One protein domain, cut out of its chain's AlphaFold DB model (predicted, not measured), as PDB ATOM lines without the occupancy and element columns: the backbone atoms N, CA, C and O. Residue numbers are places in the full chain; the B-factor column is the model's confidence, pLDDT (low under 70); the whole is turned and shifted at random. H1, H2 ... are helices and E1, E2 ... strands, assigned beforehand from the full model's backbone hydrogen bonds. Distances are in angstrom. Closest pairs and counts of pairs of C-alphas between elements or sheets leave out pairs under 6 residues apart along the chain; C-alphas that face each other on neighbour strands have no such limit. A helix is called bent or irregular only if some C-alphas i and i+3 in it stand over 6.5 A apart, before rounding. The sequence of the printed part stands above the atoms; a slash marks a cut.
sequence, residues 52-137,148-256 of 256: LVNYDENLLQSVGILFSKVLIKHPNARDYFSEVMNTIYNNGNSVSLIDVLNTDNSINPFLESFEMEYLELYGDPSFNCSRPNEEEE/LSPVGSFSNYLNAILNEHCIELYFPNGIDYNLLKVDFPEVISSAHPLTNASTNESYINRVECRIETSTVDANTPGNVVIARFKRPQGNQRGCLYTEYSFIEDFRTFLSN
ATOM      1  N   LEU A  52      77.797 123.225 114.702       58.34
ATOM      2  CA  LEU A  52      78.647 124.190 113.990       58.34
ATOM      3  C   LEU A  52      77.920 124.832 112.797       58.34
ATOM      4  O   LEU A  52      78.065 126.025 112.554       58.34
ATOM      5  N   VAL A  53      77.109 124.050 112.082       64.25
ATOM      6  CA  VAL A  53      76.298 124.556 110.969       64.25
ATOM      7  C   VAL A  53      75.249 125.557 111.456       64.25
ATOM      8  O   VAL A  53      75.079 126.595 110.826       64.25
ATOM      9  N   ASN A  54      74.599 125.290 112.594       70.19
ATOM     10  CA  ASN A  54      73.646 126.230 113.189       70.19
ATOM     11  C   ASN A  54      74.339 127.538 113.630       70.19
ATOM     12  O   ASN A  54      73.858 128.623 113.317       70.19
ATOM     13  N   TYR A  55      75.524 127.447 114.254       73.19
ATOM     14  CA  TYR A  55      76.335 128.616 114.636       73.19
ATOM     15  C   TYR A  55      76.658 129.513 113.433       73.19
ATOM     16  O   TYR A  55      76.414 130.720 113.457       73.19
ATOM     17  N   ASP A  56      77.204 128.922 112.370       79.12
ATOM     18  CA  ASP A  56      77.623 129.662 111.182       79.12
ATOM     19  C   ASP A  56      76.416 130.277 110.452       79.12
ATOM     20  O   ASP A  56      76.484 131.413 109.975       79.12
ATOM     21  N   GLU A  57      75.293 129.559 110.378       80.94
ATOM     22  CA  GLU A  57      74.074 130.077 109.763       80.94
ATOM     23  C   GLU A  57      73.509 131.255 110.567       80.94
ATOM     24  O   GLU A  57      73.227 132.303 109.982       80.94
ATOM     25  N   ASN A  58      73.458 131.152 111.898       82.38
ATOM     26  CA  ASN A  58      73.012 132.237 112.775       82.38
ATOM     27  C   ASN A  58      73.919 133.470 112.683       82.38
ATOM     28  O   ASN A  58      73.414 134.595 112.637       82.38
ATOM     29  N   LEU A  59      75.236 133.282 112.543       86.44
ATOM     30  CA  LEU A  59      76.181 134.372 112.277       86.44
ATOM     31  C   LEU A  59      75.880 135.086 110.950       86.44
ATOM     32  O   LEU A  59      75.894 136.315 110.857       86.44
ATOM     33  N   LEU A  60      75.612 134.329 109.886       89.06
ATOM     34  CA  LEU A  60      75.273 134.908 108.586       89.06
ATOM     35  C   LEU A  60      73.918 135.631 108.645       89.06
ATOM     36  O   LEU A  60      73.789 136.744 108.125       89.06
ATOM     37  N   GLN A  61      72.923 135.049 109.318       88.69
ATOM     38  CA  GLN A  61      71.611 135.667 109.517       88.69
ATOM     39  C   GLN A  61      71.740 136.989 110.289       88.69
ATOM     40  O   GLN A  61      71.194 138.008 109.849       88.69
ATOM     41  N   SER A  62      72.520 137.016 111.379       90.56
ATOM     42  CA  SER A  62      72.742 138.224 112.181       90.56
ATOM     43  C   SER A  62      73.405 139.332 111.365       90.56
ATOM     44  O   SER A  62      72.967 140.483 111.420       90.56
ATOM     45  N   VAL A  63      74.412 139.003 110.547       93.69
ATOM     46  CA  VAL A  63      75.045 139.971 109.641       93.69
ATOM     47  C   VAL A  63      74.048 140.510 108.616       93.69
ATOM     48  O   VAL A  63      73.989 141.724 108.409       93.69
ATOM     49  N   GLY A  64      73.252 139.638 107.991       94.38
ATOM     50  CA  GLY A  64      72.245 140.037 107.006       94.38
ATOM     51  C   GLY A  64      71.212 141.009 107.584       94.38
ATOM     52  O   GLY A  64      70.895 142.021 106.951       94.38
ATOM     53  N   ILE A  65      70.729 140.736 108.797       92.75
ATOM     54  CA  ILE A  65      69.774 141.588 109.518       92.75
ATOM     55  C   ILE A  65      70.400 142.938 109.861       92.75
ATOM     56  O   ILE A  65      69.846 143.973 109.492       92.75
ATOM     57  N   LEU A  66      71.571 142.944 110.509       94.56
ATOM     58  CA  LEU A  66      72.257 144.178 110.906       94.56
ATOM     59  C   LEU A  66      72.521 145.078 109.702       94.56
ATOM     60  O   LEU A  66      72.190 146.262 109.714       94.56
ATOM     61  N   PHE A  67      73.045 144.505 108.621       97.06
ATOM     62  CA  PHE A  67      73.305 145.244 107.393       97.06
ATOM     63  C   PHE A  67      72.022 145.848 106.804       97.06
ATOM     64  O   PHE A  67      71.992 147.017 106.414       97.06
ATOM     65  N   SER A  68      70.939 145.071 106.779       96.31
ATOM     66  CA  SER A  68      69.637 145.515 106.276       96.31
ATOM     67  C   SER A  68      69.057 146.654 107.112       96.31
ATOM     68  O   SER A  68      68.584 147.649 106.557       96.31
ATOM     69  N   LYS A  69      69.154 146.558 108.443       94.56
ATOM     70  CA  LYS A  69      68.754 147.625 109.369       94.56
ATOM     71  C   LYS A  69      69.565 148.896 109.136       94.56
ATOM     72  O   LYS A  69      68.970 149.972 109.067       94.56
ATOM     73  N   VAL A  70      70.873 148.778 108.896       97.00
ATOM     74  CA  VAL A  70      71.719 149.931 108.558       97.00
ATOM     75  C   VAL A  70      71.249 150.629 107.283       97.00
ATOM     76  O   VAL A  70      71.073 151.848 107.282       97.00
ATOM     77  N   LEU A  71      70.974 149.876 106.214       96.81
ATOM     78  CA  LEU A  71      70.484 150.447 104.954       96.81
ATOM     79  C   LEU A  71      69.136 151.170 105.092       96.81
ATOM     80  O   LEU A  71      68.875 152.150 104.382       96.81
ATOM     81  N   ILE A  72      68.275 150.679 105.981       95.62
ATOM     82  CA  ILE A  72      66.948 151.239 106.230       95.62
ATOM     83  C   ILE A  72      67.032 152.502 107.095       95.62
ATOM     84  O   ILE A  72      66.470 153.533 106.722       95.62
ATOM     85  N   LYS A  73      67.719 152.428 108.241       95.00
ATOM     86  CA  LYS A  73      67.640 153.436 109.311       95.00
ATOM     87  C   LYS A  73      68.661 154.563 109.178       95.00
ATOM     88  O   LYS A  73      68.400 155.654 109.682       95.00
ATOM     89  N   HIS A  74      69.777 154.344 108.473       96.06
ATOM     90  CA  HIS A  74      70.919 155.268 108.477       96.06
ATOM     91  C   HIS A  74      71.240 155.810 107.077       96.06
ATOM     92  O   HIS A  74      72.031 155.214 106.340       96.06
ATOM     93  N   PRO A  75      70.676 156.973 106.682       96.00
ATOM     94  CA  PRO A  75      70.884 157.550 105.353       96.00
ATOM     95  C   PRO A  75      72.356 157.791 105.000       96.00
ATOM     96  O   PRO A  75      72.761 157.477 103.888       96.00
ATOM     97  N   ASN A  76      73.161 158.281 105.950       96.62
ATOM     98  CA  ASN A  76      74.584 158.558 105.720       96.62
ATOM     99  C   ASN A  76      75.380 157.273 105.444       96.62
ATOM    100  O   ASN A  76      76.216 157.246 104.542       96.62
ATOM    101  N   ALA A  77      75.103 156.199 106.192       97.06
ATOM    102  CA  ALA A  77      75.702 154.891 105.950       97.06
ATOM    103  C   ALA A  77      75.270 154.330 104.593       97.06
ATOM    104  O   ALA A  77      76.101 153.860 103.822       97.06
ATOM    105  N   ARG A  78      73.980 154.433 104.257       96.38
ATOM    106  CA  ARG A  78      73.462 154.006 102.955       96.38
ATOM    107  C   ARG A  78      74.120 154.747 101.789       96.38
ATOM    108  O   ARG A  78      74.454 154.106 100.795       96.38
ATOM    109  N   ASP A  79      74.297 156.061 101.894       95.75
ATOM    110  CA  ASP A  79      74.941 156.862 100.848       95.75
ATOM    111  C   ASP A  79      76.426 156.485 100.704       95.75
ATOM    112  O   ASP A  79      76.887 156.254  99.587       95.75
ATOM    113  N   TYR A  80      77.142 156.295 101.821       95.75
ATOM    114  CA  TYR A  80      78.512 155.764 101.821       95.75
ATOM    115  C   TYR A  80      78.597 154.389 101.149       95.75
ATOM    116  O   TYR A  80      79.434 154.150 100.281       95.75
ATOM    117  N   PHE A  81      77.692 153.480 101.501       96.31
ATOM    118  CA  PHE A  81      77.645 152.157 100.898       96.31
ATOM    119  C   PHE A  81      77.326 152.211  99.396       96.31
ATOM    120  O   PHE A  81      77.910 151.463  98.612       96.31
ATOM    121  N   SER A  82      76.453 153.127  98.964       95.06
ATOM    122  CA  SER A  82      76.213 153.379  97.540       95.06
ATOM    123  C   SER A  82      77.486 153.802  96.812       95.06
ATOM    124  O   SER A  82      77.758 153.311  95.715       95.06
ATOM    125  N   GLU A  83      78.306 154.655  97.423       93.56
ATOM    126  CA  GLU A  83      79.602 155.045  96.870       93.56
ATOM    127  C   GLU A  83      80.566 153.854  96.775       93.56
ATOM    128  O   GLU A  83      81.165 153.650  95.718       93.56
ATOM    129  N   VAL A  84      80.662 153.017  97.814       92.25
ATOM    130  CA  VAL A  84      81.478 151.786  97.802       92.25
ATOM    131  C   VAL A  84      81.071 150.859  96.652       92.25
ATOM    132  O   VAL A  84      81.922 150.428  95.870       92.25
ATOM    133  N   MET A  85      79.769 150.601  96.491       92.81
ATOM    134  CA  MET A  85      79.254 149.745  95.416       92.81
ATOM    135  C   MET A  85      79.535 150.312  94.024       92.81
ATOM    136  O   MET A  85      79.923 149.575  93.115       92.81
ATOM    137  N   ASN A  86      79.378 151.625  93.850       91.50
ATOM    138  CA  ASN A  86      79.627 152.293  92.575       91.50
ATOM    139  C   ASN A  86      81.120 152.332  92.217       91.50
ATOM    140  O   ASN A  86      81.480 152.105  91.064       91.50
ATOM    141  N   THR A  87      81.991 152.629  93.182       88.56
ATOM    142  CA  THR A  87      83.410 152.930  92.927       88.56
ATOM    143  C   THR A  87      84.303 151.696  92.932       88.56
ATOM    144  O   THR A  87      85.134 151.545  92.037       88.56
ATOM    145  N   ILE A  88      84.136 150.806  93.913       85.44
ATOM    146  CA  ILE A  88      84.997 149.630  94.096       85.44
ATOM    147  C   ILE A  88      84.451 148.448  93.298       85.44
ATOM    148  O   ILE A  88      85.201 147.738  92.627       85.44
ATOM    149  N   TYR A  89      83.133 148.265  93.335       84.81
ATOM    150  CA  TYR A  89      82.471 147.095  92.763       84.81
ATOM    151  C   TYR A  89      81.828 147.356  91.397       84.81
ATOM    152  O   TYR A  89      81.314 146.417  90.791       84.81
ATOM    153  N   ASN A  90      81.877 148.595  90.885       85.94
ATOM    154  CA  ASN A  90      81.298 148.997  89.597       85.94
ATOM    155  C   ASN A  90      79.840 148.521  89.429       85.94
ATOM    156  O   ASN A  90      79.474 147.952  88.400       85.94
ATOM    157  N   ASN A  91      79.024 148.718  90.470       81.31
ATOM    158  CA  ASN A  91      77.643 148.231  90.556       81.31
ATOM    159  C   ASN A  91      77.506 146.706  90.435       81.31
ATOM    160  O   ASN A  91      76.546 146.197  89.858       81.31
ATOM    161  N   GLY A  92      78.478 145.971  90.975       84.81
ATOM    162  CA  GLY A  92      78.394 144.527  91.134       84.81
ATOM    163  C   GLY A  92      77.267 144.102  92.078       84.81
ATOM    164  O   GLY A  92      76.701 144.899  92.821       84.81
ATOM    165  N   ASN A  93      76.973 142.803  92.080       87.44
ATOM    166  CA  ASN A  93      75.925 142.222  92.920       87.44
ATOM    167  C   ASN A  93      76.485 141.584  94.197       87.44
ATOM    168  O   ASN A  93      75.754 140.883  94.884       87.44
ATOM    169  N   SER A  94      77.768 141.760  94.511       88.88
ATOM    170  CA  SER A  94      78.336 141.328  95.788       88.88
ATOM    171  C   SER A  94      79.370 142.312  96.308       88.88
ATOM    172  O   SER A  94      79.903 143.107  95.538       88.88
ATOM    173  N   VAL A  95      79.623 142.253  97.614       90.75
ATOM    174  CA  VAL A  95      80.565 143.121  98.321       90.75
ATOM    175  C   VAL A  95      81.171 142.397  99.520       90.75
ATOM    176  O   VAL A  95      80.465 141.750 100.293       90.75
ATOM    177  N   SER A  96      82.487 142.496  99.693       90.81
ATOM    178  CA  SER A  96      83.168 141.988 100.886       90.81
ATOM    179  C   SER A  96      82.806 142.865 102.086       90.81
ATOM    180  O   SER A  96      82.935 144.086 102.009       90.81
ATOM    181  N   LEU A  97      82.419 142.264 103.214       93.00
ATOM    182  CA  LEU A  97      82.021 143.034 104.398       93.00
ATOM    183  C   LEU A  97      83.167 143.908 104.933       93.00
ATOM    184  O   LEU A  97      82.930 145.033 105.360       93.00
ATOM    185  N   ILE A  98      84.411 143.431 104.824       90.81
ATOM    186  CA  ILE A  98      85.613 144.191 105.199       90.81
ATOM    187  C   ILE A  98      85.770 145.495 104.409       90.81
ATOM    188  O   ILE A  98      86.211 146.490 104.973       90.81
ATOM    189  N   ASP A  99      85.347 145.532 103.143       90.56
ATOM    190  CA  ASP A  99      85.458 146.737 102.317       90.56
ATOM    191  C   ASP A  99      84.391 147.772 102.689       90.56
ATOM    192  O   ASP A  99      84.630 148.972 102.574       90.56
ATOM    193  N   VAL A 100      83.222 147.322 103.162       93.75
ATOM    194  CA  VAL A 100      82.148 148.213 103.629       93.75
ATOM    195  C   VAL A 100      82.439 148.736 105.031       93.75
ATOM    196  O   VAL A 100      82.278 149.926 105.293       93.75
ATOM    197  N   LEU A 101      82.862 147.857 105.942       93.50
ATOM    198  CA  LEU A 101      83.129 148.221 107.334       93.50
ATOM    199  C   LEU A 101      84.485 148.906 107.513       93.50
ATOM    200  O   LEU A 101      84.626 149.662 108.468       93.50
ATOM    201  N   ASN A 102      85.435 148.694 106.593       84.62
ATOM    202  CA  ASN A 102      86.728 149.375 106.465       84.62
ATOM    203  C   ASN A 102      87.246 149.962 107.789       84.62
ATOM    204  O   ASN A 102      87.216 151.176 108.004       84.62
ATOM    205  N   THR A 103      87.681 149.080 108.687       82.62
ATOM    206  CA  THR A 103      88.055 149.427 110.068       82.62
ATOM    207  C   THR A 103      89.290 150.319 110.160       82.62
ATOM    208  O   THR A 103      89.534 150.925 111.201       82.62
ATOM    209  N   ASP A 104      90.060 150.426 109.076       83.44
ATOM    210  CA  ASP A 104      91.234 151.295 108.989       83.44
ATOM    211  C   ASP A 104      90.855 152.767 108.743       83.44
ATOM    212  O   ASP A 104      91.671 153.669 108.954       83.44
ATOM    213  N   ASN A 105      89.617 153.037 108.311       79.75
ATOM    214  CA  ASN A 105      89.108 154.388 108.123       79.75
ATOM    215  C   ASN A 105      88.372 154.870 109.381       79.75
ATOM    216  O   ASN A 105      87.245 154.465 109.657       79.75
ATOM    217  N   SER A 106      88.984 155.809 110.105       73.56
ATOM    218  CA  SER A 106      88.422 156.389 111.332       73.56
ATOM    219  C   SER A 106      87.132 157.194 111.127       73.56
ATOM    220  O   SER A 106      86.484 157.552 112.107       73.56
ATOM    221  N   ILE A 107      86.752 157.485 109.878       84.38
ATOM    222  CA  ILE A 107      85.483 158.124 109.523       84.38
ATOM    223  C   ILE A 107      84.748 157.196 108.552       84.38
ATOM    224  O   ILE A 107      84.711 157.429 107.341       84.38
ATOM    225  N   ASN A 108      84.190 156.111 109.093       93.56
ATOM    226  CA  ASN A 108      83.308 155.212 108.360       93.56
ATOM    227  C   ASN A 108      81.880 155.283 108.940       93.56
ATOM    228  O   ASN A 108      81.604 154.639 109.956       93.56
ATOM    229  N   PRO A 109      80.952 156.020 108.294       95.94
ATOM    230  CA  PRO A 109      79.581 156.150 108.788       95.94
ATOM    231  C   PRO A 109      78.816 154.821 108.767       95.94
ATOM    232  O   PRO A 109      77.844 154.665 109.508       95.94
ATOM    233  N   PHE A 110      79.232 153.859 107.934       97.06
ATOM    234  CA  PHE A 110      78.631 152.531 107.916       97.06
ATOM    235  C   PHE A 110      79.033 151.719 109.141       97.06
ATOM    236  O   PHE A 110      78.159 151.128 109.765       97.06
ATOM    237  N   LEU A 111      80.317 151.718 109.511       95.94
ATOM    238  CA  LEU A 111      80.801 151.014 110.701       95.94
ATOM    239  C   LEU A 111      80.121 151.529 111.975       95.94
ATOM    240  O   LEU A 111      79.623 150.727 112.758       95.94
ATOM    241  N   GLU A 112      80.040 152.852 112.134       95.31
ATOM    242  CA  GLU A 112      79.349 153.485 113.265       95.31
ATOM    243  C   GLU A 112      77.874 153.059 113.321       95.31
ATOM    244  O   GLU A 112      77.382 152.606 114.350       95.31
ATOM    245  N   SER A 113      77.171 153.123 112.188       96.62
ATOM    246  CA  SER A 113      75.762 152.717 112.111       96.62
ATOM    247  C   SER A 113      75.565 151.224 112.383       96.62
ATOM    248  O   SER A 113      74.575 150.829 112.994       96.62
ATOM    249  N   PHE A 114      76.504 150.389 111.939       95.69
ATOM    250  CA  PHE A 114      76.487 148.948 112.166       95.69
ATOM    251  C   PHE A 114      76.690 148.605 113.647       95.69
ATOM    252  O   PHE A 114      75.991 147.738 114.166       95.69
ATOM    253  N   GLU A 115      77.571 149.328 114.345       93.44
ATOM    254  CA  GLU A 115      77.715 149.238 115.802       93.44
ATOM    255  C   GLU A 115      76.422 149.639 116.522       93.44
ATOM    256  O   GLU A 115      75.979 148.930 117.424       93.44
ATOM    257  N   MET A 116      75.771 150.730 116.103       92.12
ATOM    258  CA  MET A 116      74.509 151.157 116.716       92.12
ATOM    259  C   MET A 116      73.410 150.098 116.582       92.12
ATOM    260  O   MET A 116      72.753 149.786 117.573       92.12
ATOM    261  N   GLU A 117      73.225 149.513 115.393       92.31
ATOM    262  CA  GLU A 117      72.226 148.449 115.201       92.31
ATOM    263  C   GLU A 117      72.594 147.167 115.963       92.31
ATOM    264  O   GLU A 117      71.708 146.479 116.470       92.31
ATOM    265  N   TYR A 118      73.889 146.862 116.105       90.88
ATOM    266  CA  TYR A 118      74.346 145.749 116.939       90.88
ATOM    267  C   TYR A 118      73.982 145.973 118.407       90.88
ATOM    268  O   TYR A 118      73.426 145.085 119.050       90.88
ATOM    269  N   LEU A 119      74.247 147.166 118.940       87.75
ATOM    270  CA  LEU A 119      73.919 147.506 120.322       87.75
ATOM    271  C   LEU A 119      72.405 147.570 120.560       87.75
ATOM    272  O   LEU A 119      71.956 147.186 121.636       87.75
ATOM    273  N   GLU A 120      71.614 147.999 119.577       86.12
ATOM    274  CA  GLU A 120      70.150 147.998 119.677       86.12
ATOM    275  C   GLU A 120      69.579 146.575 119.742       86.12
ATOM    276  O   GLU A 120      68.688 146.309 120.547       86.12
ATOM    277  N   LEU A 121      70.109 145.645 118.940       83.38
ATOM    278  CA  LEU A 121      69.647 144.255 118.936       83.38
ATOM    279  C   LEU A 121      70.192 143.440 120.115       83.38
ATOM    280  O   LEU A 121      69.458 142.627 120.685       83.38
ATOM    281  N   TYR A 122      71.454 143.643 120.497       81.19
ATOM    282  CA  TYR A 122      72.187 142.738 121.393       81.19
ATOM    283  C   TYR A 122      72.750 143.401 122.655       81.19
ATOM    284  O   TYR A 122      73.111 142.700 123.596       81.19
ATOM    285  N   GLY A 123      72.816 144.730 122.713       73.81
ATOM    286  CA  GLY A 123      73.457 145.460 123.811       73.81
ATOM    287  C   GLY A 123      72.620 145.583 125.086       73.81
ATOM    288  O   GLY A 123      73.194 145.744 126.163       73.81
ATOM    289  N   ASP A 124      71.288 145.498 124.991       71.12
ATOM    290  CA  ASP A 124      70.388 145.574 126.146       71.12
ATOM    291  C   ASP A 124      69.259 144.525 126.043       71.12
ATOM    292  O   ASP A 124      68.414 144.620 125.151       71.12
ATOM    293  N   PRO A 125      69.183 143.537 126.955       66.19
ATOM    294  CA  PRO A 125      68.118 142.531 126.951       66.19
ATOM    295  C   PRO A 125      66.728 143.105 127.279       66.19
ATOM    296  O   PRO A 125      65.729 142.405 127.138       66.19
ATOM    297  N   SER A 126      66.637 144.358 127.739       65.56
ATOM    298  CA  SER A 126      65.365 145.052 127.955       65.56
ATOM    299  C   SER A 126      64.793 145.693 126.685       65.56
ATOM    300  O   SER A 126      63.605 146.034 126.659       65.56
ATOM    301  N   PHE A 127      65.593 145.816 125.619       66.19
ATOM    302  CA  PHE A 127      65.095 146.201 124.304       66.19
ATOM    303  C   PHE A 127      64.360 145.016 123.672       66.19
ATOM    304  O   PHE A 127      64.951 144.002 123.314       66.19
ATOM    305  N   ASN A 128      63.039 145.150 123.537       65.81
ATOM    306  CA  ASN A 128      62.160 144.110 123.000       65.81
ATOM    307  C   ASN A 128      62.181 144.085 121.463       65.81
ATOM    308  O   ASN A 128      61.152 144.254 120.806       65.81
ATOM    309  N   CYS A 129      63.377 143.962 120.902       71.88
ATOM    310  CA  CYS A 129      63.585 143.781 119.480       71.88
ATOM    311  C   CYS A 129      63.601 142.288 119.175       71.88
ATOM    312  O   CYS A 129      64.336 141.539 119.815       71.88
ATOM    313  N   SER A 130      62.814 141.848 118.190       70.44
ATOM    314  CA  SER A 130      62.915 140.466 117.711       70.44
ATOM    315  C   SER A 130      64.343 140.199 117.232       70.44
ATOM    316  O   SER A 130      64.912 141.025 116.517       70.44
ATOM    317  N   ARG A 131      64.910 139.057 117.623       72.94
ATOM    318  CA  ARG A 131      66.218 138.569 117.171       72.94
ATOM    319  C   ARG A 131      66.018 137.395 116.208       72.94
ATOM    320  O   ARG A 131      65.001 136.710 116.324       72.94
ATOM    321  N   PRO A 132      66.942 137.161 115.260       65.19
ATOM    322  CA  PRO A 132      66.986 135.872 114.574       65.19
ATOM    323  C   PRO A 132      67.195 134.791 115.633       65.19
ATOM    324  O   PRO A 132      68.090 134.951 116.456       65.19
ATOM    325  N   ASN A 133      66.347 133.759 115.644       64.50
ATOM    326  CA  ASN A 133      66.374 132.686 116.642       64.50
ATOM    327  C   ASN A 133      66.481 133.223 118.086       64.50
ATOM    328  O   ASN A 133      67.558 133.234 118.667       64.50
ATOM    329  N   GLU A 134      65.351 133.669 118.664       58.22
ATOM    330  CA  GLU A 134      65.229 134.402 119.952       58.22
ATOM    331  C   GLU A 134      66.018 133.830 121.154       58.22
ATOM    332  O   GLU A 134      66.213 134.535 122.146       58.22
ATOM    333  N   GLU A 135      66.471 132.578 121.078       52.78
ATOM    334  CA  GLU A 135      67.229 131.874 122.114       52.78
ATOM    335  C   GLU A 135      68.760 132.005 121.983       52.78
ATOM    336  O   GLU A 135      69.466 131.695 122.943       52.78
ATOM    337  N   GLU A 136      69.290 132.479 120.850       59.00
ATOM    338  CA  GLU A 136      70.732 132.495 120.583       59.00
ATOM    339  C   GLU A 136      71.300 133.927 120.544       59.00
ATOM    340  O   GLU A 136      70.842 134.813 119.819       59.00
ATOM    341  N   GLU A 137      72.318 134.176 121.375       59.47
ATOM    342  CA  GLU A 137      73.156 135.370 121.256       59.47
ATOM    343  C   GLU A 137      73.946 135.322 119.942       59.47
ATOM    344  O   GLU A 137      74.255 134.232 119.451       59.47
ATOM    345  N   LEU A 148      82.408 140.698 129.658       52.44
ATOM    346  CA  LEU A 148      82.597 141.641 128.550       52.44
ATOM    347  C   LEU A 148      81.550 142.759 128.581       52.44
ATOM    348  O   LEU A 148      80.348 142.523 128.670       52.44
ATOM    349  N   SER A 149      82.014 144.007 128.496       54.19
ATOM    350  CA  SER A 149      81.128 145.140 128.235       54.19
ATOM    351  C   SER A 149      80.501 145.002 126.837       54.19
ATOM    352  O   SER A 149      81.121 144.393 125.959       54.19
ATOM    353  N   PRO A 150      79.331 145.615 126.571       57.91
ATOM    354  CA  PRO A 150      78.712 145.597 125.239       57.91
ATOM    355  C   PRO A 150      79.673 146.021 124.114       57.91
ATOM    356  O   PRO A 150      79.688 145.416 123.045       57.91
ATOM    357  N   VAL A 151      80.569 146.975 124.390       57.03
ATOM    358  CA  VAL A 151      81.629 147.419 123.466       57.03
ATOM    359  C   VAL A 151      82.670 146.319 123.201       57.03
ATOM    360  O   VAL A 151      83.100 146.124 122.065       57.03
ATOM    361  N   GLY A 152      83.060 145.557 124.229       60.34
ATOM    362  CA  GLY A 152      83.942 144.396 124.069       60.34
ATOM    363  C   GLY A 152      83.305 143.281 123.234       60.34
ATOM    364  O   GLY A 152      83.997 142.638 122.448       60.34
ATOM    365  N   SER A 153      81.983 143.103 123.342       77.12
ATOM    366  CA  SER A 153      81.244 142.127 122.530       77.12
ATOM    367  C   SER A 153      81.218 142.508 121.043       77.12
ATOM    368  O   SER A 153      81.483 141.656 120.197       77.12
ATOM    369  N   PHE A 154      81.028 143.795 120.716       87.38
ATOM    370  CA  PHE A 154      81.018 144.257 119.326       87.38
ATOM    371  C   PHE A 154      82.382 144.100 118.648       87.38
ATOM    372  O   PHE A 154      82.451 143.631 117.517       87.38
ATOM    373  N   SER A 155      83.485 144.422 119.335       86.94
ATOM    374  CA  SER A 155      84.829 144.248 118.762       86.94
ATOM    375  C   SER A 155      85.141 142.781 118.439       86.94
ATOM    376  O   SER A 155      85.771 142.503 117.419       86.94
ATOM    377  N   ASN A 156      84.713 141.845 119.291       84.12
ATOM    378  CA  ASN A 156      84.898 140.413 119.050       84.12
ATOM    379  C   ASN A 156      84.022 139.929 117.894       84.12
ATOM    380  O   ASN A 156      84.515 139.228 117.012       84.12
ATOM    381  N   TYR A 157      82.757 140.356 117.868       87.88
ATOM    382  CA  TYR A 157      81.840 140.086 116.766       87.88
ATOM    383  C   TYR A 157      82.403 140.596 115.432       87.88
ATOM    384  O   TYR A 157      82.456 139.863 114.446       87.88
ATOM    385  N   LEU A 158      82.917 141.828 115.418       90.50
ATOM    386  CA  LEU A 158      83.527 142.441 114.245       90.50
ATOM    387  C   LEU A 158      84.767 141.669 113.775       90.50
ATOM    388  O   LEU A 158      84.920 141.419 112.579       90.50
ATOM    389  N   ASN A 159      85.637 141.253 114.698       85.44
ATOM    390  CA  ASN A 159      86.796 140.432 114.354       85.44
ATOM    391  C   ASN A 159      86.380 139.084 113.742       85.44
ATOM    392  O   ASN A 159      86.939 138.693 112.716       85.44
ATOM    393  N   ALA A 160      85.377 138.421 114.324       85.19
ATOM    394  CA  ALA A 160      84.866 137.149 113.824       85.19
ATOM    395  C   ALA A 160      84.351 137.288 112.380       85.19
ATOM    396  O   ALA A 160      84.828 136.597 111.479       85.19
ATOM    397  N   ILE A 161      83.442 138.233 112.114       89.75
ATOM    398  CA  ILE A 161      82.816 138.370 110.786       89.75
ATOM    399  C   ILE A 161      83.781 138.862 109.697       89.75
ATOM    400  O   ILE A 161      83.595 138.537 108.519       89.75
ATOM    401  N   LEU A 162      84.804 139.645 110.062       87.81
ATOM    402  CA  LEU A 162      85.743 140.236 109.106       87.81
ATOM    403  C   LEU A 162      86.967 139.365 108.834       87.81
ATOM    404  O   LEU A 162      87.330 139.185 107.671       87.81
ATOM    405  N   ASN A 163      87.609 138.855 109.885       82.00
ATOM    406  CA  ASN A 163      88.936 138.249 109.781       82.00
ATOM    407  C   ASN A 163      88.900 136.724 109.797       82.00
ATOM    408  O   ASN A 163      89.751 136.095 109.175       82.00
ATOM    409  N   GLU A 164      87.938 136.134 110.504       77.81
ATOM    410  CA  GLU A 164      87.842 134.679 110.639       77.81
ATOM    411  C   GLU A 164      86.897 134.114 109.587       77.81
ATOM    412  O   GLU A 164      87.302 133.289 108.772       77.81
ATOM    413  N   HIS A 165      85.677 134.652 109.537       80.94
ATOM    414  CA  HIS A 165      84.619 134.202 108.640       80.94
ATOM    415  C   HIS A 165      84.645 134.863 107.260       80.94
ATOM    416  O   HIS A 165      84.094 134.322 106.301       80.94
ATOM    417  N   CYS A 166      85.323 136.007 107.128       85.25
ATOM    418  CA  CYS A 166      85.468 136.738 105.871       85.25
ATOM    419  C   CYS A 166      84.137 136.872 105.116       85.25
ATOM    420  O   CYS A 166      84.011 136.417 103.978       85.25
ATOM    421  N   ILE A 167      83.115 137.441 105.751       89.12
ATOM    422  CA  ILE A 167      81.766 137.462 105.178       89.12
ATOM    423  C   ILE A 167      81.698 138.371 103.934       89.12
ATOM    424  O   ILE A 167      82.319 139.434 103.848       89.12
ATOM    425  N   GLU A 168      80.927 137.931 102.945       90.50
ATOM    426  CA  GLU A 168      80.527 138.661 101.746       90.50
ATOM    427  C   GLU A 168      78.999 138.795 101.733       90.50
ATOM    428  O   GLU A 168      78.276 137.882 102.132       90.50
ATOM    429  N   LEU A 169      78.501 139.924 101.239       93.06
ATOM    430  CA  LEU A 169      77.081 140.159 101.014       93.06
ATOM    431  C   LEU A 169      76.774 140.068  99.521       93.06
ATOM    432  O   LEU A 169      77.505 140.623  98.701       93.06
ATOM    433  N   TYR A 170      75.698 139.374  99.167       90.62
ATOM    434  CA  TYR A 170      75.198 139.203  97.807       90.62
ATOM    435  C   TYR A 170      73.800 139.816  97.654       90.62
ATOM    436  O   TYR A 170      72.944 139.660  98.521       90.62
ATOM    437  N   PHE A 171      73.566 140.474  96.521       92.06
ATOM    438  CA  PHE A 171      72.347 141.206  96.187       92.06
ATOM    439  C   PHE A 171      71.777 140.660  94.867       92.06
ATOM    440  O   PHE A 171      72.139 141.147  93.790       92.06
ATOM    441  N   PRO A 172      70.917 139.624  94.891       86.00
ATOM    442  CA  PRO A 172      70.451 138.947  93.677       86.00
ATOM    443  C   PRO A 172      69.723 139.885  92.711       86.00
ATOM    444  O   PRO A 172      69.936 139.800  91.502       86.00
ATOM    445  N   ASN A 173      68.950 140.827  93.253       88.44
ATOM    446  CA  ASN A 173      68.184 141.814  92.492       88.44
ATOM    447  C   ASN A 173      68.940 143.144  92.300       88.44
ATOM    448  O   ASN A 173      68.381 144.100  91.764       88.44
ATOM    449  N   GLY A 174      70.196 143.226  92.756       90.31
ATOM    450  CA  GLY A 174      70.854 144.504  93.018       90.31
ATOM    451  C   GLY A 174      70.217 145.237  94.204       90.31
ATOM    452  O   GLY A 174      69.433 144.661  94.960       90.31
ATOM    453  N   ILE A 175      70.576 146.509  94.375       92.31
ATOM    454  CA  ILE A 175      70.011 147.374  95.418       92.31
ATOM    455  C   ILE A 175      69.319 148.559  94.762       92.31
ATOM    456  O   ILE A 175      69.954 149.404  94.129       92.31
ATOM    457  N   ASP A 176      68.008 148.643  94.954       94.06
ATOM    458  CA  ASP A 176      67.209 149.807  94.607       94.06
ATOM    459  C   ASP A 176      67.198 150.795  95.778       94.06
ATOM    460  O   ASP A 176      66.460 150.657  96.761       94.06
ATOM    461  N   TYR A 177      68.024 151.835  95.661       92.38
ATOM    462  CA  TYR A 177      68.115 152.905  96.651       92.38
ATOM    463  C   TYR A 177      66.848 153.766  96.744       92.38
ATOM    464  O   TYR A 177      66.679 154.463  97.745       92.38
ATOM    465  N   ASN A 178      65.953 153.737  95.751       92.94
ATOM    466  CA  ASN A 178      64.676 154.445  95.838       92.94
ATOM    467  C   ASN A 178      63.717 153.716  96.781       92.94
ATOM    468  O   ASN A 178      63.062 154.371  97.588       92.94
ATOM    469  N   LEU A 179      63.704 152.376  96.757       92.69
ATOM    470  CA  LEU A 179      62.927 151.564  97.704       92.69
ATOM    471  C   LEU A 179      63.408 151.715  99.155       92.69
ATOM    472  O   LEU A 179      62.649 151.454 100.079       92.69
ATOM    473  N   LEU A 180      64.640 152.186  99.375       92.38
ATOM    474  CA  LEU A 180      65.158 152.504 100.712       92.38
ATOM    475  C   LEU A 180      64.762 153.909 101.204       92.38
ATOM    476  O   LEU A 180      64.973 154.235 102.371       92.38
ATOM    477  N   LYS A 181      64.224 154.765 100.325       89.75
ATOM    478  CA  LYS A 181      63.883 156.173 100.611       89.75
ATOM    479  C   LYS A 181      62.375 156.429 100.723       89.75
ATOM    480  O   LYS A 181      61.976 157.581 100.871       89.75
ATOM    481  N   VAL A 182      61.548 155.389 100.625       91.62
ATOM    482  CA  VAL A 182      60.094 155.473 100.850       91.62
ATOM    483  C   VAL A 182      59.772 155.516 102.349       91.62
ATOM    484  O   VAL A 182      60.644 155.258 103.170       91.62
ATOM    485  N   ASP A 183      58.519 155.812 102.707       86.75
ATOM    486  CA  ASP A 183      58.089 155.945 104.113       86.75
ATOM    487  C   ASP A 183      58.201 154.633 104.911       86.75
ATOM    488  O   ASP A 183      58.455 154.649 106.115       86.75
ATOM    489  N   PHE A 184      58.039 153.492 104.234       88.31
ATOM    490  CA  PHE A 184      58.099 152.152 104.823       88.31
ATOM    491  C   PHE A 184      59.055 151.267 104.014       88.31
ATOM    492  O   PHE A 184      58.604 150.414 103.248       88.31
ATOM    493  N   PRO A 185      60.373 151.512 104.100       93.56
ATOM    494  CA  PRO A 185      61.355 150.732 103.366       93.56
ATOM    495  C   PRO A 185      61.428 149.313 103.936       93.56
ATOM    496  O   PRO A 185      61.314 149.098 105.147       93.56
ATOM    497  N   GLU A 186      61.661 148.357 103.047       94.06
ATOM    498  CA  GLU A 186      61.787 146.947 103.386       94.06
ATOM    499  C   GLU A 186      63.039 146.363 102.732       94.06
ATOM    500  O   GLU A 186      63.347 146.652 101.571       94.06
ATOM    501  N   VAL A 187      63.770 145.554 103.497       95.31
ATOM    502  CA  VAL A 187      64.908 144.772 103.005       95.31
ATOM    503  C   VAL A 187      64.790 143.355 103.543       95.31
ATOM    504  O   VAL A 187      64.727 143.143 104.754       95.31
ATOM    505  N   ILE A 188      64.780 142.377 102.646       94.31
ATOM    506  CA  ILE A 188      64.752 140.961 103.009       94.31
ATOM    507  C   ILE A 188      66.196 140.498 103.186       94.31
ATOM    508  O   ILE A 188      66.998 140.617 102.263       94.31
ATOM    509  N   SER A 189      66.539 139.969 104.355       93.88
ATOM    510  CA  SER A 189      67.855 139.388 104.621       93.88
ATOM    511  C   SER A 189      67.783 137.878 104.750       93.88
ATOM    512  O   SER A 189      66.817 137.351 105.289       93.88
ATOM    513  N   SER A 190      68.823 137.174 104.332       91.25
ATOM    514  CA  SER A 190      68.929 135.728 104.508       91.25
ATOM    515  C   SER A 190      70.395 135.312 104.656       91.25
ATOM    516  O   SER A 190      71.300 136.053 104.262       91.25
ATOM    517  N   ALA A 191      70.643 134.143 105.236       87.81
ATOM    518  CA  ALA A 191      71.956 133.510 105.212       87.81
ATOM    519  C   ALA A 191      72.077 132.621 103.979       87.81
ATOM    520  O   ALA A 191      71.093 132.068 103.506       87.81
ATOM    521  N   HIS A 192      73.277 132.448 103.441       79.06
ATOM    522  CA  HIS A 192      73.505 131.350 102.519       79.06
ATOM    523  C   HIS A 192      73.352 130.033 103.288       79.06
ATOM    524  O   HIS A 192      74.092 129.837 104.252       79.06
ATOM    525  N   PRO A 193      72.469 129.113 102.864       68.31
ATOM    526  CA  PRO A 193      72.289 127.860 103.576       68.31
ATOM    527  C   PRO A 193      73.589 127.067 103.515       68.31
ATOM    528  O   PRO A 193      74.230 126.953 102.464       68.31
ATOM    529  N   LEU A 194      73.983 126.520 104.653       60.53
ATOM    530  CA  LEU A 194      75.204 125.724 104.775       60.53
ATOM    531  C   LEU A 194      74.926 124.229 104.555       60.53
ATOM    532  O   LEU A 194      75.837 123.403 104.553       60.53
ATOM    533  N   THR A 195      73.656 123.890 104.306       62.62
ATOM    534  CA  THR A 195      73.149 122.550 104.005       62.62
ATOM    535  C   THR A 195      72.393 122.513 102.671       62.62
ATOM    536  O   THR A 195      72.239 123.512 101.973       62.62
ATOM    537  N   ASN A 196      71.887 121.334 102.313       59.50
ATOM    538  CA  ASN A 196      71.119 121.047 101.100       59.50
ATOM    539  C   ASN A 196      69.659 121.555 101.179       59.50
ATOM    540  O   ASN A 196      68.777 120.959 100.554       59.50
ATOM    541  N   ALA A 197      69.378 122.564 102.008       61.31
ATOM    542  CA  ALA A 197      68.024 123.039 102.258       61.31
ATOM    543  C   ALA A 197      67.333 123.453 100.947       61.31
ATOM    544  O   ALA A 197      67.936 124.078 100.077       61.31
ATOM    545  N   SER A 198      66.059 123.082 100.795       60.72
ATOM    546  CA  SER A 198      65.242 123.432  99.624       60.72
ATOM    547  C   SER A 198      64.574 124.802  99.739       60.72
ATOM    548  O   SER A 198      63.960 125.259  98.787       60.72
ATOM    549  N   THR A 199      64.641 125.426 100.912       65.06
ATOM    550  CA  THR A 199      64.071 126.741 101.217       65.06
ATOM    551  C   THR A 199      65.045 127.493 102.104       65.06
ATOM    552  O   THR A 199      65.622 126.875 102.999       65.06
ATOM    553  N   ASN A 200      65.190 128.805 101.904       74.94
ATOM    554  CA  ASN A 200      65.954 129.637 102.832       74.94
ATOM    555  C   ASN A 200      65.011 130.308 103.789       74.94
ATOM    556  O   ASN A 200      64.112 131.035 103.354       74.94
ATOM    557  N   GLU A 201      65.296 130.154 105.070       84.81
ATOM    558  CA  GLU A 201      64.787 131.097 106.037       84.81
ATOM    559  C   GLU A 201      65.337 132.491 105.720       84.81
ATOM    560  O   GLU A 201      66.502 132.705 105.363       84.81
ATOM    561  N   SER A 202      64.443 133.461 105.763       89.44
ATOM    562  CA  SER A 202      64.750 134.855 105.518       89.44
ATOM    563  C   SER A 202      63.975 135.714 106.492       89.44
ATOM    564  O   SER A 202      62.996 135.282 107.101       89.44
ATOM    565  N   TYR A 203      64.411 136.952 106.613       91.88
ATOM    566  CA  TYR A 203      63.881 137.902 107.559       91.88
ATOM    567  C   TYR A 203      63.541 139.193 106.842       91.88
ATOM    568  O   TYR A 203      64.372 139.779 106.149       91.88
ATOM    569  N   ILE A 204      62.310 139.641 107.017       92.81
ATOM    570  CA  ILE A 204      61.837 140.913 106.500       92.81
ATOM    571  C   ILE A 204      62.208 141.996 107.509       92.81
ATOM    572  O   ILE A 204      61.683 142.041 108.626       92.81
ATOM    573  N   ASN A 205      63.116 142.884 107.108       92.38
ATOM    574  CA  ASN A 205      63.567 143.999 107.925       92.38
ATOM    575  C   ASN A 205      62.815 145.266 107.537       92.38
ATOM    576  O   ASN A 205      62.813 145.675 106.376       92.38
ATOM    577  N   ARG A 206      62.230 145.915 108.543       91.38
ATOM    578  CA  ARG A 206      61.616 147.246 108.447       91.38
ATOM    579  C   ARG A 206      62.261 148.200 109.454       91.38
ATOM    580  O   ARG A 206      63.127 147.789 110.230       91.38
ATOM    581  N   VAL A 207      61.833 149.463 109.453       87.38
ATOM    582  CA  VAL A 207      62.302 150.503 110.395       87.38
ATOM    583  C   VAL A 207      62.039 150.114 111.854       87.38
ATOM    584  O   VAL A 207      62.827 150.430 112.738       87.38
ATOM    585  N   GLU A 208      60.932 149.418 112.104       83.62
ATOM    586  CA  GLU A 208      60.516 148.979 113.434       83.62
ATOM    587  C   GLU A 208      61.464 147.921 114.012       83.62
ATOM    588  O   GLU A 208      62.079 147.146 113.275       83.62
ATOM    589  N   CYS A 209      61.518 147.815 115.343       79.81
ATOM    590  CA  CYS A 209      62.245 146.743 116.029       79.81
ATOM    591  C   CYS A 209      61.478 145.412 116.013       79.81
ATOM    592  O   CYS A 209      61.222 144.784 117.035       79.81
ATOM    593  N   ARG A 210      61.064 145.002 114.815       80.81
ATOM    594  CA  ARG A 210      60.387 143.745 114.543       80.81
ATOM    595  C   ARG A 210      61.071 143.067 113.368       80.81
ATOM    596  O   ARG A 210      61.464 143.730 112.402       80.81
ATOM    597  N   ILE A 211      61.204 141.756 113.483       80.44
ATOM    598  CA  ILE A 211      61.705 140.884 112.433       80.44
ATOM    599  C   ILE A 211      60.586 139.895 112.112       80.44
ATOM    600  O   ILE A 211      60.022 139.280 113.015       80.44
ATOM    601  N   GLU A 212      60.215 139.795 110.839       86.69
ATOM    602  CA  GLU A 212      59.235 138.812 110.368       86.69
ATOM    603  C   GLU A 212      59.962 137.727 109.575       86.69
ATOM    604  O   GLU A 212      60.742 138.037 108.679       86.69
ATOM    605  N   THR A 213      59.707 136.462 109.892       87.50
ATOM    606  CA  THR A 213      60.244 135.319 109.144       87.50
ATOM    607  C   THR A 213      59.530 135.173 107.801       87.50
ATOM    608  O   THR A 213      58.304 135.292 107.721       87.50
ATOM    609  N   SER A 214      60.280 134.858 106.755       88.31
ATOM    610  CA  SER A 214      59.800 134.623 105.394       88.31
ATOM    611  C   SER A 214      60.666 133.564 104.711       88.31
ATOM    612  O   SER A 214      61.671 133.109 105.255       88.31
ATOM    613  N   THR A 215      60.329 133.218 103.475       87.19
ATOM    614  CA  THR A 215      61.202 132.476 102.562       87.19
ATOM    615  C   THR A 215      61.642 133.359 101.402       87.19
ATOM    616  O   THR A 215      60.864 134.204 100.955       87.19
ATOM    617  N   VAL A 216      62.858 133.144 100.898       85.44
ATOM    618  CA  VAL A 216      63.377 133.818  99.699       85.44
ATOM    619  C   VAL A 216      63.634 132.811  98.578       85.44
ATOM    620  O   VAL A 216      64.208 131.749  98.807       85.44
ATOM    621  N   ASP A 217      63.217 133.176  97.368       83.25
ATOM    622  CA  ASP A 217      63.391 132.438  96.114       83.25
ATOM    623  C   ASP A 217      63.825 133.390  94.974       83.25
ATOM    624  O   ASP A 217      64.019 134.593  95.167       83.25
ATOM    625  N   ALA A 218      63.968 132.869  93.755       78.69
ATOM    626  CA  ALA A 218      64.415 133.613  92.574       78.69
ATOM    627  C   ALA A 218      63.399 134.645  92.085       78.69
ATOM    628  O   ALA A 218      63.745 135.496  91.266       78.69
ATOM    629  N   ASN A 219      62.157 134.563  92.555       83.31
ATOM    630  CA  ASN A 219      61.083 135.467  92.176       83.31
ATOM    631  C   ASN A 219      60.817 136.525  93.250       83.31
ATOM    632  O   ASN A 219      59.999 137.420  93.029       83.31
ATOM    633  N   THR A 220      61.490 136.434  94.399       87.12
ATOM    634  CA  THR A 220      61.300 137.344  95.521       87.12
ATOM    635  C   THR A 220      61.713 138.759  95.104       87.12
ATOM    636  O   THR A 220      62.879 138.983  94.760       87.12
ATOM    637  N   PRO A 221      60.776 139.725  95.085       90.50
ATOM    638  CA  PRO A 221      61.047 141.061  94.583       90.50
ATOM    639  C   PRO A 221      61.741 141.938  95.632       90.50
ATOM    640  O   PRO A 221      61.775 141.631  96.820       90.50
ATOM    641  N   GLY A 222      62.227 143.094  95.180       92.19
ATOM    642  CA  GLY A 222      62.756 144.140  96.049       92.19
ATOM    643  C   GLY A 222      64.211 143.926  96.457       92.19
ATOM    644  O   GLY A 222      64.960 143.185  95.815       92.19
ATOM    645  N   ASN A 223      64.611 144.632  97.514       94.94
ATOM    646  CA  ASN A 223      65.969 144.582  98.037       94.94
ATOM    647  C   ASN A 223      66.155 143.322  98.877       94.94
ATOM    648  O   ASN A 223      65.587 143.200  99.962       94.94
ATOM    649  N   VAL A 224      66.980 142.412  98.368       93.38
ATOM    650  CA  VAL A 224      67.344 141.167  99.041       93.38
ATOM    651  C   VAL A 224      68.841 141.195  99.338       93.38
ATOM    652  O   VAL A 224      69.645 141.479  98.449       93.38
ATOM    653  N   VAL A 225      69.213 140.893 100.579       94.44
ATOM    654  CA  VAL A 225      70.592 140.803 101.064       94.44
ATOM    655  C   VAL A 225      70.851 139.378 101.529       94.44
ATOM    656  O   VAL A 225      70.161 138.877 102.411       94.44
ATOM    657  N   ILE A 226      71.869 138.729 100.975       91.31
ATOM    658  CA  ILE A 226      72.308 137.412 101.438       91.31
ATOM    659  C   ILE A 226      73.725 137.492 101.979       91.31
ATOM    660  O   ILE A 226      74.642 137.851 101.244       91.31
ATOM    661  N   ALA A 227      73.910 137.119 103.241       92.44
ATOM    662  CA  ALA A 227      75.232 136.960 103.830       92.44
ATOM    663  C   ALA A 227      75.784 135.561 103.543       92.44
ATOM    664  O   ALA A 227      75.080 134.564 103.677       92.44
ATOM    665  N   ARG A 228      77.056 135.479 103.154       87.06
ATOM    666  CA  ARG A 228      77.756 134.213 102.904       87.06
ATOM    667  C   ARG A 228      79.230 134.313 103.261       87.06
ATOM    668  O   ARG A 228      79.794 135.401 103.259       87.06
ATOM    669  N   PHE A 229      79.892 133.181 103.454       85.50
ATOM    670  CA  PHE A 229      81.352 133.166 103.498       85.50
ATOM    671  C   PHE A 229      81.939 133.528 102.130       85.50
ATOM    672  O   PHE A 229      81.468 133.058 101.086       85.50
ATOM    673  N   LYS A 230      82.973 134.374 102.116       78.81
ATOM    674  CA  LYS A 230      83.648 134.760 100.876       78.81
ATOM    675  C   LYS A 230      84.288 133.542 100.228       78.81
ATOM    676  O   LYS A 230      85.013 132.770 100.853       78.81
ATOM    677  N   ARG A 231      84.049 133.398  98.925       65.31
ATOM    678  CA  ARG A 231      84.630 132.306  98.144       65.31
ATOM    679  C   ARG A 231      86.132 132.549  97.972       65.31
ATOM    680  O   ARG A 231      86.525 133.670  97.636       65.31
ATOM    681  N   PRO A 232      86.978 131.523  98.140       58.59
ATOM    682  CA  PRO A 232      88.407 131.679  97.939       58.59
ATOM    683  C   PRO A 232      88.703 132.020  96.471       58.59
ATOM    684  O   PRO A 232      88.476 131.213  95.571       58.59
ATOM    685  N   GLN A 233      89.226 133.223  96.215       54.56
ATOM    686  CA  GLN A 233      89.766 133.605  94.909       54.56
ATOM    687  C   GLN A 233      91.291 133.401  94.909       54.56
ATOM    688  O   GLN A 233      92.061 134.268  95.320       54.56
ATOM    689  N   GLY A 234      91.744 132.234  94.442       56.31
ATOM    690  CA  GLY A 234      93.172 131.926  94.275       56.31
ATOM    691  C   GLY A 234      93.941 131.670  95.582       56.31
ATOM    692  O   GLY A 234      93.387 131.182  96.559       56.31
ATOM    693  N   ASN A 235      95.247 131.981  95.596       46.94
ATOM    694  CA  ASN A 235      96.180 131.714  96.710       46.94
ATOM    695  C   ASN A 235      96.103 132.750  97.856       46.94
ATOM    696  O   ASN A 235      97.127 133.082  98.462       46.94
ATOM    697  N   GLN A 236      94.929 133.311  98.146       51.81
ATOM    698  CA  GLN A 236      94.789 134.236  99.272       51.81
ATOM    699  C   GLN A 236      94.825 133.459 100.596       51.81
ATOM    700  O   GLN A 236      93.970 132.622 100.874       51.81
ATOM    701  N   ARG A 237      95.855 133.715 101.411       50.31
ATOM    702  CA  ARG A 237      95.939 133.224 102.793       50.31
ATOM    703  C   ARG A 237      94.961 134.026 103.653       50.31
ATOM    704  O   ARG A 237      95.045 135.247 103.643       50.31
ATOM    705  N   GLY A 238      94.097 133.344 104.404       55.38
ATOM    706  CA  GLY A 238      93.278 133.954 105.460       55.38
ATOM    707  C   GLY A 238      91.778 133.674 105.370       55.38
ATOM    708  O   GLY A 238      91.147 133.586 106.405       55.38
ATOM    709  N   CYS A 239      91.229 133.436 104.174       63.56
ATOM    710  CA  CYS A 239      89.783 133.256 103.959       63.56
ATOM    711  C   CYS A 239      89.493 132.016 103.096       63.56
ATOM    712  O   CYS A 239      88.957 132.119 101.991       63.56
ATOM    713  N   LEU A 240      89.939 130.835 103.535       57.03
ATOM    714  CA  LEU A 240      89.799 129.590 102.771       57.03
ATOM    715  C   LEU A 240      88.705 128.698 103.367       57.03
ATOM    716  O   LEU A 240      88.998 127.641 103.919       57.03
ATOM    717  N   TYR A 241      87.438 129.081 103.199       58.94
ATOM    718  CA  TYR A 241      86.315 128.182 103.478       58.94
ATOM    719  C   TYR A 241      86.170 127.160 102.347       58.94
ATOM    720  O   TYR A 241      85.362 127.299 101.428       58.94
ATOM    721  N   THR A 242      87.020 126.132 102.381       54.66
ATOM    722  CA  THR A 242      86.966 125.026 101.407       54.66
ATOM    723  C   THR A 242      85.776 124.101 101.642       54.66
ATOM    724  O   THR A 242      85.302 123.474 100.696       54.66
ATOM    725  N   GLU A 243      85.250 124.073 102.866       52.38
ATOM    726  CA  GLU A 243      84.098 123.259 103.262       52.38
ATOM    727  C   GLU A 243      82.838 123.639 102.484       52.38
ATOM    728  O   GLU A 243      82.067 122.757 102.141       52.38
ATOM    729  N   TYR A 244      82.708 124.902 102.066       53.81
ATOM    730  CA  TYR A 244      81.580 125.405 101.273       53.81
ATOM    731  C   TYR A 244      81.944 125.646  99.797       53.81
ATOM    732  O   TYR A 244      81.206 126.287  99.050       53.81
ATOM    733  N   SER A 245      83.091 125.127  99.338       56.06
ATOM    734  CA  SER A 245      83.568 125.322  97.958       56.06
ATOM    735  C   SER A 245      82.663 124.691  96.893       56.06
ATOM    736  O   SER A 245      82.655 125.164  95.755       56.06
ATOM    737  N   PHE A 246      81.866 123.682  97.270       55.75
ATOM    738  CA  PHE A 246      80.890 123.006  96.406       55.75
ATOM    739  C   PHE A 246      79.684 123.882  96.039       55.75
ATOM    740  O   PHE A 246      78.921 123.551  95.133       55.75
ATOM    741  N   ILE A 247      79.496 125.002  96.737       56.16
ATOM    742  CA  ILE A 247      78.419 125.951  96.488       56.16
ATOM    743  C   ILE A 247      78.850 126.859  95.332       56.16
ATOM    744  O   ILE A 247      79.501 127.890  95.522       56.16
ATOM    745  N   GLU A 248      78.543 126.425  94.107       55.25
ATOM    746  CA  GLU A 248      79.026 127.067  92.883       55.25
ATOM    747  C   GLU A 248      78.258 128.313  92.452       55.25
ATOM    748  O   GLU A 248      78.867 129.259  91.944       55.25
ATOM    749  N   ASP A 249      76.949 128.345  92.688       57.78
ATOM    750  CA  ASP A 249      76.090 129.450  92.283       57.78
ATOM    751  C   ASP A 249      74.862 129.549  93.194       57.78
ATOM    752  O   ASP A 249      74.039 128.632  93.250       57.78
ATOM    753  N   PHE A 250      74.716 130.697  93.858       60.62
ATOM    754  CA  PHE A 250      73.555 131.014  94.687       60.62
ATOM    755  C   PHE A 250      72.258 131.118  93.871       60.62
ATOM    756  O   PHE A 250      71.171 130.908  94.401       60.62
ATOM    757  N   ARG A 251      72.337 131.375  92.559       58.50
ATOM    758  CA  ARG A 251      71.157 131.333  91.684       58.50
ATOM    759  C   ARG A 251      70.531 129.950  91.665       58.50
ATOM    760  O   ARG A 251      69.313 129.863  91.622       58.50
ATOM    761  N   THR A 252      71.334 128.889  91.743       56.28
ATOM    762  CA  THR A 252      70.826 127.508  91.818       56.28
ATOM    763  C   THR A 252      69.970 127.308  93.060       56.28
ATOM    764  O   THR A 252      69.006 126.553  93.024       56.28
ATOM    765  N   PHE A 253      70.301 128.015  94.140       60.06
ATOM    766  CA  PHE A 253      69.554 127.961  95.381       60.06
ATOM    767  C   PHE A 253      68.254 128.773  95.316       60.06
ATOM    768  O   PHE A 253      67.199 128.252  95.655       60.06
ATOM    769  N   LEU A 254      68.304 130.005  94.802       62.12
ATOM    770  CA  LEU A 254      67.091 130.800  94.601       62.12
ATOM    771  C   LEU A 254      66.123 130.153  93.592       62.12
ATOM    772  O   LEU A 254      64.926 130.389  93.650       62.12
ATOM    773  N   SER A 255      66.616 129.360  92.641       55.31
ATOM    774  CA  SER A 255      65.799 128.813  91.545       55.31
ATOM    775  C   SER A 255      64.972 127.568  91.903       55.31
ATOM    776  O   SER A 255      64.365 126.999  90.991       55.31
ATOM    777  N   ASN A 256      64.970 127.127  93.167       46.97
ATOM    778  CA  ASN A 256      64.221 125.953  93.638       46.97
ATOM    779  C   ASN A 256      62.879 126.324  94.268       46.97
ATOM    780  O   ASN A 256      62.854 127.262  95.090       46.97
TER     781      ASN A 256
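This is residues 52 to 137 and 148 to 256 of the 256 residues of the protein "Probable lipoprotein" of Tenacibaculum jejuense (UniProt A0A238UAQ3). A strongly twisted sheet of six strands curls round one long helix, H1, which lies near the middle of the domain; H4 packs on H1 away from the sheet, and H2, H3 and H5 each touch H4. H2 makes a corner with the far end of H1, while the short H6 only grazes the sheet and touches no helix. The printed part has 195 residues, with named elements in the order H1 H2 E1 H3 H4 H5 E2 E3 E4 E5 E6 H6, six helices and six strands, and its class is mixed. The sheet, in the order E1 E2 E6 E3 E4 E5, is mixed, with one parallel pair, E6 and E3. The whole is compact and rounded, with a radius of gyration of the C-alphas of 15.8 A and spans of 40 by 39 by 36 A.

Begin with the sheet at its edge strand E1, residues 94 to 96, and find its antiparallel neighbour E2, residues 167 to 170, where N 95 and O 169 are 2.9 A apart. On from E2 comes E6, residues 223 to 229, antiparallel to it, with N 168 and O 228 at 2.8 A. E3, residues 187 to 191, is parallel to E6 at 21 degrees, with N 190 and O 225 at 2.9 A. E4, residues 200 to 205, and the edge strand E5, residues 211 to 216, complete a meander from E3, each strand the antiparallel neighbour of the one before; E3 and E4 form a hairpin with N 189 and O 203 at 2.8 A, and so do E4 and E5 with N 202 and O 214 at 2.8 A. H1, residues 52 to 73, is on one face of this sheet, making two layers, a helix on one face of a sheet; its closest C-alphas to E3 are those of Gln 61 and Ala 191, 4.8 A apart. The hub is H4, residues 109 to 123, which touches H1 at residues 66 to 70 alone, closest at the C-alphas of Leu 66 and Glu 117, 6.1 A, at a steep tilt of 59 degrees, opposite ways. H2, residues 75 to 87, touches H1 only at the corner, closest at the C-alphas of Leu 71 and Arg 78, 5.1 A. Residues 76 to 81 of H2 touch residues 109 to 113 of H4, closest at the C-alphas of Ala 77 and Phe 110, 4.2 A. H3, residues 97 to 101, is at the sheet's level and touches H4, with the C-alphas of Leu 101 and Leu 111 closest at 5.0 A. H5, residues 150 to 164, touches H4 with its residues 150 to 154 alone, closest at the C-alphas of Gly 123 and Pro 150, 5.4 A, and grazes the sheet with residues 160 to 164. H6, residues 250 to 254, only grazes the sheet. In H1 to H6 every O i to N i+4 pair is within hydrogen-bond range.

Find C-alpha 52 at (78.647, 124.190, 113.990); from there H1 runs 31.6 A to C-alpha 73 at (67.640, 153.436, 109.311). H2 measures 18.2 A, H4 19.4 A and H5 20.4 A; H5 is neither bent nor irregular, but only just, with C-alphas 161 and 164 6.2 A apart. E6, the longest strand, measures 19.9 A. Look for the end of H6 at C-alpha 254, (67.091, 130.800, 94.601).

The two C-alphas farthest apart are those of Ser 126 and Asn 235, at 45.9 A. Residues 138 to 147 are not printed, and C-alphas 137 and 148 are 13.5 A apart across this cut. The links E2 to E3 and E6 to H6 are long. The mean pLDDT of the printed part is 80.8; among the residues under 70 are 132 to 137, 148 to 152, 193 to 199 and 231 to 256, the last being the chain's end.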